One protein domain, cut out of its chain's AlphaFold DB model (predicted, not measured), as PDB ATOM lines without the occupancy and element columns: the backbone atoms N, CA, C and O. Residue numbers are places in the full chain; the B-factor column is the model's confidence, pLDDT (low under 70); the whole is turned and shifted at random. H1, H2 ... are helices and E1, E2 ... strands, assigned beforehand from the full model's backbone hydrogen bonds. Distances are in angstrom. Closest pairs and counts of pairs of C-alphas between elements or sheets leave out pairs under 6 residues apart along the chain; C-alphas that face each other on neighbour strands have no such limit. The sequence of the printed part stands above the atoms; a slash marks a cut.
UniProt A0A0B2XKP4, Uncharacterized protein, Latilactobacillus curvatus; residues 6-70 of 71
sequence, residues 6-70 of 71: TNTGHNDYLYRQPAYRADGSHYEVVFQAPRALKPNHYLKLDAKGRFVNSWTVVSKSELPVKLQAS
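AT A GLANCE: This is residues 6 to 70 of the 71 residues of an uncharacterized protein of Latilactobacillus curvatus (UniProt A0A0B2XKP4). Two strand hairpins, E1 with E2 and E3 with E4, cross each other one over the other as two small ribbons, with few contacts between them. The ribbon E1 and E2 runs along the longest axis, with the first printed residues near one end of that axis and the short helix H1 near the other. The 65 printed residues hold four named strands and one named helix, in the order E1, E2, E3, E4, H1; each sheet has two antiparallel strands, and the class is mostly strand. The whole is only just compact, close to loose, with a radius of gyration of the C-alphas of 12.7 A, and its outline is elongated, spanning 40 by 24 by 16 A.

HOW THE PARTS SIT: Begin with E1, residues 13 to 20, and E2, residues 26 to 33, an antiparallel hairpin with 155 degrees between their directions. Look at N 13 and O 33, 2.8 A apart, and N 29 and O 17, 2.9 A apart, both within hydrogen-bond range. E1 bends by 53 degrees at residue 16. The second hairpin is E3, residues 42 to 48, and E4, residues 51 to 58, antiparallel at 155 degrees; here N 44 and O 56 are within hydrogen-bond range at 2.9 A, as are N 58 and O 42 at 2.9 A. E4 bends by 60 degrees at residue 54. Between the hairpins, the closest C-alphas of E2 and E4 are those of Phe 31 and Val 52, 6.7 A apart, the one pair within 8 A. E1 and E3 are near each other, with 5 pairs of C-alphas within 10 A, while E1 and E4 are apart, and so are E2 and E3. H1, residues 65 to 68, is apart from E2 and E3, and only just apart from E1, at 8.1 A. With four residues, H1 is too short for an O i to N i+4 pair; its one O i to N i+3 pair is within range.

IN THESE COORDINATES: Find C-alpha 13 at (199.696, 189.731, 149.128); from there E1 runs 20.7 A to C-alpha 20. E2 covers 20.8 A back to C-alpha 33 at (200.731, 190.926, 144.282). E3 measures 19.0 A and E4 19.5 A. H1, 5.3 A long, ends at C-alpha 68 at (222.872, 181.383, 138.391).

THE WHOLE: The two C-alphas farthest apart are those of Gly 9 and Ala 69, at 40.6 A. The printed part, residues 6 to 70, has no cut. The links E1 to E2 and E3 to E4 are tight, those from E2 to E3 and E4 to H1 are short, and no link is long. The mean pLDDT of the printed part is 86.3; look at residues 6 to 10 for the model's low confidence, under 70.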
ATOM      1  N   THR A   6     197.835 190.811 155.474       49.81
ATOM      2  CA  THR A   6     196.681 191.205 154.663       49.81
ATOM      3  C   THR A   6     196.163 192.547 155.181       49.81
ATOM      4  O   THR A   6     195.882 192.676 156.371       49.81
ATOM      5  N   ASN A   7     196.061 193.561 154.316       53.97
ATOM      6  CA  ASN A   7     195.401 194.822 154.662       53.97
ATOM      7  C   ASN A   7     193.956 194.780 154.145       53.97
ATOM      8  O   ASN A   7     193.705 194.503 152.974       53.97
ATOM      9  N   THR A   8     193.012 194.994 155.053       54.09
ATOM     10  CA  THR A   8     191.557 194.960 154.870       54.09
ATOM     11  C   THR A   8     191.092 195.970 153.817       54.09
ATOM     12  O   THR A   8     190.928 197.150 154.109       54.09
ATOM     13  N   GLY A   9     190.869 195.499 152.588       52.12
ATOM     14  CA  GLY A   9     190.184 196.250 151.530       52.12
ATOM     15  C   GLY A   9     190.395 195.645 150.143       52.12
ATOM     16  O   GLY A   9     189.430 195.361 149.443       52.12
ATOM     17  N   HIS A  10     191.648 195.370 149.783       57.28
ATOM     18  CA  HIS A  10     192.062 194.676 148.560       57.28
ATOM     19  C   HIS A  10     192.963 193.506 148.982       57.28
ATOM     20  O   HIS A  10     193.935 193.721 149.704       57.28
ATOM     21  N   ASN A  11     192.632 192.272 148.585       71.81
ATOM     22  CA  ASN A  11     193.332 191.035 148.984       71.81
ATOM     23  C   ASN A  11     194.713 190.876 148.313       71.81
ATOM     24  O   ASN A  11     195.051 189.809 147.800       71.81
ATOM     25  N   ASP A  12     195.518 191.932 148.312       81.50
ATOM     26  CA  ASP A  12     196.864 191.883 147.775       81.50
ATOM     27  C   ASP A  12     197.820 191.292 148.816       81.50
ATOM     28  O   ASP A  12     197.818 191.624 150.004       81.50
ATOM     29  N   TYR A  13     198.670 190.393 148.346       88.12
ATOM     30  CA  TYR A  13     199.696 189.731 149.128       88.12
ATOM     31  C   TYR A  13     200.933 190.620 149.174       88.12
ATOM     32  O   TYR A  13     201.529 190.907 148.138       88.12
ATOM     33  N   LEU A  14     201.341 191.037 150.372       89.38
ATOM     34  CA  LEU A  14     202.569 191.800 150.567       89.38
ATOM     35  C   LEU A  14     203.778 190.865 150.700       89.38
ATOM     36  O   LEU A  14     203.804 189.973 151.550       89.38
ATOM     37  N   TYR A  15     204.806 191.119 149.900       90.31
ATOM     38  CA  TYR A  15     206.065 190.390 149.893       90.31
ATOM     39  C   TYR A  15     207.210 191.309 150.291       90.31
ATOM     40  O   TYR A  15     207.344 192.406 149.757       90.31
ATOM     41  N   ARG A  16     208.069 190.831 151.194       92.25
ATOM     42  CA  ARG A  16     209.377 191.421 151.505       92.25
ATOM     43  C   ARG A  16     210.444 190.386 151.184       92.25
ATOM     44  O   ARG A  16     210.427 189.311 151.788       92.25
ATOM     45  N   GLN A  17     211.298 190.658 150.204       91.44
ATOM     46  CA  GLN A  17     212.260 189.696 149.651       91.44
ATOM     47  C   GLN A  17     213.593 190.381 149.302       91.44
ATOM     48  O   GLN A  17     213.602 191.585 149.035       91.44
ATOM     49  N   PRO A  18     214.718 189.646 149.269       92.00
ATOM     50  CA  PRO A  18     215.935 190.137 148.635       92.00
ATOM     51  C   PRO A  18     215.755 190.191 147.110       92.00
ATOM     52  O   PRO A  18     215.274 189.239 146.497       92.00
ATOM     53  N   ALA A  19     216.163 191.296 146.495       92.19
ATOM     54  CA  ALA A  19     216.247 191.465 145.048       92.19
ATOM     55  C   ALA A  19     217.703 191.687 144.640       92.19
ATOM     56  O   ALA A  19     218.436 192.424 145.301       92.19
ATOM     57  N   TYR A  20     218.106 191.080 143.528       92.38
ATOM     58  CA  TYR A  20     219.475 191.127 143.023       92.38
ATOM     59  C   TYR A  20     219.519 191.915 141.716       92.38
ATOM     60  O   TYR A  20     218.693 191.714 140.824       92.38
ATOM     61  N   ARG A  21     220.484 192.826 141.601       90.12
ATOM     62  CA  ARG A  21     220.796 193.531 140.356       90.12
ATOM     63  C   ARG A  21     221.741 192.697 139.496       90.12
ATOM     64  O   ARG A  21     222.398 191.776 139.973       90.12
ATOM     65  N   ALA A  22     221.841 193.059 138.218       87.94
ATOM     66  CA  ALA A  22     222.713 192.378 137.259       87.94
ATOM     67  C   ALA A  22     224.207 192.421 137.636       87.94
ATOM     68  O   ALA A  22     224.961 191.524 137.263       87.94
ATOM     69  N   ASP A  23     224.631 193.435 138.393       88.25
ATOM     70  CA  ASP A  23     226.000 193.559 138.903       88.25
ATOM     71  C   ASP A  23     226.305 192.624 140.089       88.25
ATOM     72  O   ASP A  23     227.473 192.455 140.440       88.25
ATOM     73  N   GLY A  24     225.287 191.972 140.663       85.62
ATOM     74  CA  GLY A  24     225.390 191.111 141.843       85.62
ATOM     75  C   GLY A  24     225.109 191.825 143.169       85.62
ATOM     76  O   GLY A  24     225.005 191.163 144.201       85.62
ATOM     77  N   SER A  25     224.935 193.151 143.167       89.62
ATOM     78  CA  SER A  25     224.455 193.879 144.345       89.62
ATOM     79  C   SER A  25     223.014 193.484 144.664       89.62
ATOM     80  O   SER A  25     222.233 193.146 143.771       89.62
ATOM     81  N   HIS A  26     222.637 193.542 145.939       91.31
ATOM     82  CA  HIS A  26     221.278 193.226 146.365       91.31
ATOM     83  C   HIS A  26     220.690 194.318 147.251       91.31
ATOM     84  O   HIS A  26     221.401 195.132 147.842       91.31
ATOM     85  N   TYR A  27     219.366 194.362 147.296       90.88
ATOM     86  CA  TYR A  27     218.600 195.252 148.154       90.88
ATOM     87  C   TYR A  27     217.310 194.560 148.581       90.88
ATOM     88  O   TYR A  27     216.837 193.636 147.923       90.88
ATOM     89  N   GLU A  28     216.730 195.003 149.690       92.69
ATOM     90  CA  GLU A  28     215.408 194.537 150.083       92.69
ATOM     91  C   GLU A  28     214.335 195.232 149.242       92.69
ATOM     92  O   GLU A  28     214.317 196.463 149.133       92.69
ATOM     93  N   VAL A  29     213.431 194.441 148.669       91.88
ATOM     94  CA  VAL A  29     212.253 194.930 147.957       91.88
ATOM     95  C   VAL A  29     210.989 194.581 148.732       91.88
ATOM     96  O   VAL A  29     210.863 193.490 149.297       91.88
ATOM     97  N   VAL A  30     210.043 195.519 148.739       91.06
ATOM     98  CA  VAL A  30     208.683 195.311 149.230       91.06
ATOM     99  C   VAL A  30     207.730 195.559 148.073       91.06
ATOM    100  O   VAL A  30     207.759 196.636 147.482       91.06
ATOM    101  N   PHE A  31     206.910 194.569 147.734       88.75
ATOM    102  CA  PHE A  31     205.943 194.677 146.645       88.75
ATOM    103  C   PHE A  31     204.673 193.887 146.964       88.75
ATOM    104  O   PHE A  31     204.689 192.959 147.774       88.75
ATOM    105  N   GLN A  32     203.565 194.290 146.357       89.94
ATOM    106  CA  GLN A  32     202.261 193.645 146.504       89.94
ATOM    107  C   GLN A  32     201.978 192.782 145.282       89.94
ATOM    108  O   GLN A  32     202.413 193.133 144.199       89.94
ATOM    109  N   ALA A  33     201.237 191.686 145.419       89.19
ATOM    110  CA  ALA A  33     200.731 190.926 144.282       89.19
ATOM    111  C   ALA A  33     199.246 190.596 144.473       89.19
ATOM    112  O   ALA A  33     198.855 190.226 145.578       89.19
ATOM    113  N   PRO A  34     198.425 190.625 143.409       88.31
ATOM    114  CA  PRO A  34     196.983 190.377 143.518       88.31
ATOM    115  C   PRO A  34     196.638 188.911 143.817       88.31
ATOM    116  O   PRO A  34     195.480 188.559 144.030       88.31
ATOM    117  N   ARG A  35     197.633 188.017 143.766       88.19
ATOM    118  CA  ARG A  35     197.515 186.590 144.070       88.19
ATOM    119  C   ARG A  35     198.781 186.100 144.752       88.19
ATOM    120  O   ARG A  35     199.861 186.652 144.538       88.19
ATOM    121  N   ALA A  36     198.647 185.014 145.507       89.25
ATOM    122  CA  ALA A  36     199.787 184.334 146.091       89.25
ATOM    123  C   ALA A  36     200.757 183.864 144.992       89.25
ATOM    124  O   ALA A  36     200.376 183.150 144.060       89.25
ATOM    125  N   LEU A  37     202.020 184.265 145.108       88.81
ATOM    126  CA  LEU A  37     203.105 183.822 144.243       88.81
ATOM    127  C   LEU A  37     203.471 182.363 144.519       88.81
ATOM    128  O   LEU A  37     203.490 181.916 145.669       88.81
ATOM    129  N   LYS A  38     203.819 181.634 143.454       88.12
ATOM    130  CA  LYS A  38     204.334 180.267 143.567       88.12
ATOM    131  C   LYS A  38     205.726 180.285 144.222       88.12
ATOM    132  O   LYS A  38     206.565 181.087 143.806       88.12
ATOM    133  N   PRO A  39     205.997 179.414 145.209       87.69
ATOM    134  CA  PRO A  39     207.327 179.300 145.803       87.69
ATOM    135  C   PRO A  39     208.342 178.752 144.787       87.69
ATOM    136  O   PRO A  39     207.958 178.081 143.835       87.69
ATOM    137  N   ASN A  40     209.635 178.994 145.021       86.50
ATOM    138  CA  ASN A  40     210.749 178.482 144.203       86.50
ATOM    139  C   ASN A  40     210.725 178.918 142.723       86.50
ATOM    140  O   ASN A  40     211.218 178.206 141.850       86.50
ATOM    141  N   HIS A  41     210.167 180.096 142.442       90.00
ATOM    142  CA  HIS A  41     210.231 180.743 141.134       90.00
ATOM    143  C   HIS A  41     211.007 182.054 141.213       90.00
ATOM    144  O   HIS A  41     211.025 182.717 142.252       90.00
ATOM    145  N   TYR A  42     211.604 182.446 140.090       93.44
ATOM    146  CA  TYR A  42     212.297 183.719 139.961       93.44
ATOM    147  C   TYR A  42     211.379 184.761 139.328       93.44
ATOM    148  O   TYR A  42     210.577 184.457 138.441       93.44
ATOM    149  N   LEU A  43     211.504 186.003 139.790       94.62
ATOM    150  CA  LEU A  43     210.801 187.151 139.235       94.62
ATOM    151  C   LEU A  43     211.812 188.138 138.664       94.62
ATOM    152  O   LEU A  43     212.781 188.498 139.333       94.62
ATOM    153  N   LYS A  44     211.550 188.624 137.453       94.69
ATOM    154  CA  LYS A  44     212.216 189.802 136.903       94.69
ATOM    155  C   LYS A  44     211.362 191.020 137.217       94.69
ATOM    156  O   LYS A  44     210.200 191.071 136.819       94.69
ATOM    157  N   LEU A  45     211.941 191.972 137.942       93.81
ATOM    158  CA  LEU A  45     211.277 193.213 138.331       93.81
ATOM    159  C   LEU A  45     211.558 194.301 137.292       93.81
ATOM    160  O   LEU A  45     212.717 194.525 136.937       93.81
ATOM    161  N   ASP A  46     210.516 194.999 136.858       93.25
ATOM    162  CA  ASP A  46     210.638 196.318 136.245       93.25
ATOM    163  C   ASP A  46     210.447 197.366 137.345       93.25
ATOM    164  O   ASP A  46     209.388 197.445 137.976       93.25
ATOM    165  N   ALA A  47     211.502 198.122 137.633       90.12
ATOM    166  CA  ALA A  47     211.551 199.004 138.787       90.12
ATOM    167  C   ALA A  47     212.323 200.293 138.498       90.12
ATOM    168  O   ALA A  47     213.373 200.290 137.853       90.12
ATOM    169  N   LYS A  48     211.846 201.398 139.079       87.88
ATOM    170  CA  LYS A  48     212.563 202.674 139.136       87.88
ATOM    171  C   LYS A  48     213.092 202.880 140.553       87.88
ATOM    172  O   LYS A  48     212.365 203.259 141.471       87.88
ATOM    173  N   GLY A  49     214.379 202.603 140.750       84.00
ATOM    174  CA  GLY A  49     214.985 202.612 142.080       84.00
ATOM    175  C   GLY A  49     214.444 201.467 142.940       84.00
ATOM    176  O   GLY A  49     214.696 200.307 142.635       84.00
ATOM    177  N   ARG A  50     213.729 201.793 144.026       82.94
ATOM    178  CA  ARG A  50     213.065 200.804 144.903       82.94
ATOM    179  C   ARG A  50     211.580 200.611 144.585       82.94
ATOM    180  O   ARG A  50     210.945 199.754 145.188       82.94
ATOM    181  N   PHE A  51     211.030 201.415 143.678       87.38
ATOM    182  CA  PHE A  51     209.629 201.342 143.298       87.38
ATOM    183  C   PHE A  51     209.450 200.315 142.180       87.38
ATOM    184  O   PHE A  51     210.010 200.486 141.097       87.38
ATOM    185  N   VAL A  52     208.702 199.247 142.456       91.69
ATOM    186  CA  VAL A  52     208.415 198.179 141.492       91.69
ATOM    187  C   VAL A  52     207.160 198.548 140.705       91.69
ATOM    188  O   VAL A  52     206.089 198.676 141.290       91.69
ATOM    189  N   ASN A  53     207.295 198.700 139.388       91.62
ATOM    190  CA  ASN A  53     206.176 198.982 138.487       91.62
ATOM    191  C   ASN A  53     205.445 197.696 138.096       91.62
ATOM    192  O   ASN A  53     204.219 197.656 138.049       91.62
ATOM    193  N   SER A  54     206.206 196.646 137.780       92.44
ATOM    194  CA  SER A  54     205.674 195.346 137.384       92.44
ATOM    195  C   SER A  54     206.698 194.233 137.607       92.44
ATOM    196  O   SER A  54     207.872 194.481 137.897       92.44
ATOM    197  N   TRP A  55     206.253 192.985 137.493       93.31
ATOM    198  CA  TRP A  55     207.116 191.809 137.542       93.31
ATOM    199  C   TRP A  55     206.600 190.724 136.608       93.31
ATOM    200  O   TRP A  55     205.399 190.591 136.381       93.31
ATOM    201  N   THR A  56     207.523 189.903 136.114       93.81
ATOM    202  CA  THR A  56     207.206 188.690 135.356       93.81
ATOM    203  C   THR A  56     207.946 187.491 135.928       93.81
ATOM    204  O   THR A  56     209.057 187.625 136.445       93.81
ATOM    205  N   VAL A  57     207.330 186.313 135.835       93.00
ATOM    206  CA  VAL A  57     207.991 185.047 136.168       93.00
ATOM    207  C   VAL A  57     209.032 184.745 135.100       93.00
ATOM    208  O   VAL A  57     208.751 184.889 133.912       93.00
ATOM    209  N   VAL A  58     210.216 184.326 135.535       93.88
ATOM    210  CA  VAL A  58     211.323 183.928 134.663       93.88
ATOM    211  C   VAL A  58     211.927 182.607 135.124       93.88
ATOM    212  O   VAL A  58     211.781 182.182 136.276       93.88
ATOM    213  N   SER A  59     212.605 181.940 134.200       91.94
ATOM    214  CA  SER A  59     213.379 180.729 134.459       91.94
ATOM    215  C   SER A  59     214.763 181.048 135.042       91.94
ATOM    216  O   SER A  59     215.268 182.164 134.922       91.94
ATOM    217  N   LYS A  60     215.424 180.049 135.650       90.94
ATOM    218  CA  LYS A  60     216.785 180.211 136.199       90.94
ATOM    219  C   LYS A  60     217.799 180.653 135.134       90.94
ATOM    220  O   LYS A  60     218.692 181.438 135.430       90.94
ATOM    221  N   SER A  61     217.645 180.182 133.897       90.81
ATOM    222  CA  SER A  61     218.523 180.519 132.768       90.81
ATOM    223  C   SER A  61     218.445 181.983 132.334       90.81
ATOM    224  O   SER A  61     219.368 182.473 131.693       90.81
ATOM    225  N   GLU A  62     217.373 182.693 132.690       91.75
ATOM    226  CA  GLU A  62     217.214 184.124 132.401       91.75
ATOM    227  C   GLU A  62     217.835 185.021 133.480       91.75
ATOM    228  O   GLU A  62     217.917 186.239 133.307       91.75
ATOM    229  N   LEU A  63     218.284 184.442 134.598       90.38
ATOM    230  CA  LEU A  63     219.033 185.187 135.599       90.38
ATOM    231  C   LEU A  63     220.395 185.611 135.026       90.38
ATOM    232  O   LEU A  63     221.009 184.853 134.270       90.38
ATOM    233  N   PRO A  64     220.931 186.771 135.436       89.50
ATOM    234  CA  PRO A  64     222.322 187.126 135.185       89.50
ATOM    235  C   PRO A  64     223.266 185.974 135.548       89.50
ATOM    236  O   PRO A  64     223.136 185.393 136.623       89.50
ATOM    237  N   VAL A  65     224.243 185.669 134.685       85.69
ATOM    238  CA  VAL A  65     225.151 184.509 134.835       85.69
ATOM    239  C   VAL A  65     225.780 184.435 136.231       85.69
ATOM    240  O   VAL A  65     225.822 183.370 136.840       85.69
ATOM    241  N   LYS A  66     226.181 185.585 136.789       84.81
ATOM    242  CA  LYS A  66     226.759 185.691 138.142       84.81
ATOM    243  C   LYS A  66     225.830 185.204 139.262       84.81
ATOM    244  O   LYS A  66     226.309 184.842 140.331       84.81
ATOM    245  N   LEU A  67     224.519 185.225 139.041       84.50
ATOM    246  CA  LEU A  67     223.502 184.824 140.010       84.50
ATOM    247  C   LEU A  67     223.065 183.366 139.834       84.50
ATOM    248  O   LEU A  67     222.548 182.779 140.778       84.50
ATOM    249  N   GLN A  68     223.299 182.759 138.667       84.31
ATOM    250  CA  GLN A  68     222.872 181.383 138.391       84.31
ATOM    251  C   GLN A  68     223.568 180.350 139.290       84.31
ATOM    252  O   GLN A  68     222.958 179.346 139.653       84.31
ATOM    253  N   ALA A  69     224.822 180.603 139.673       79.00
ATOM    254  CA  ALA A  69     225.591 179.722 140.554       79.00
ATOM    255  C   ALA A  69     225.271 179.906 142.052       79.00
ATOM    256  O   ALA A  69     225.613 179.040 142.851       79.00
ATOM    257  N   SER A  70     224.626 181.015 142.430       72.69
ATOM    258  CA  SER A  70     224.532 181.472 143.828       72.69
ATOM    259  C   SER A  70     223.116 181.422 144.420       72.69
ATOM    260  O   SER A  70     222.958 181.725 145.603       72.69
TER     261      SER A  70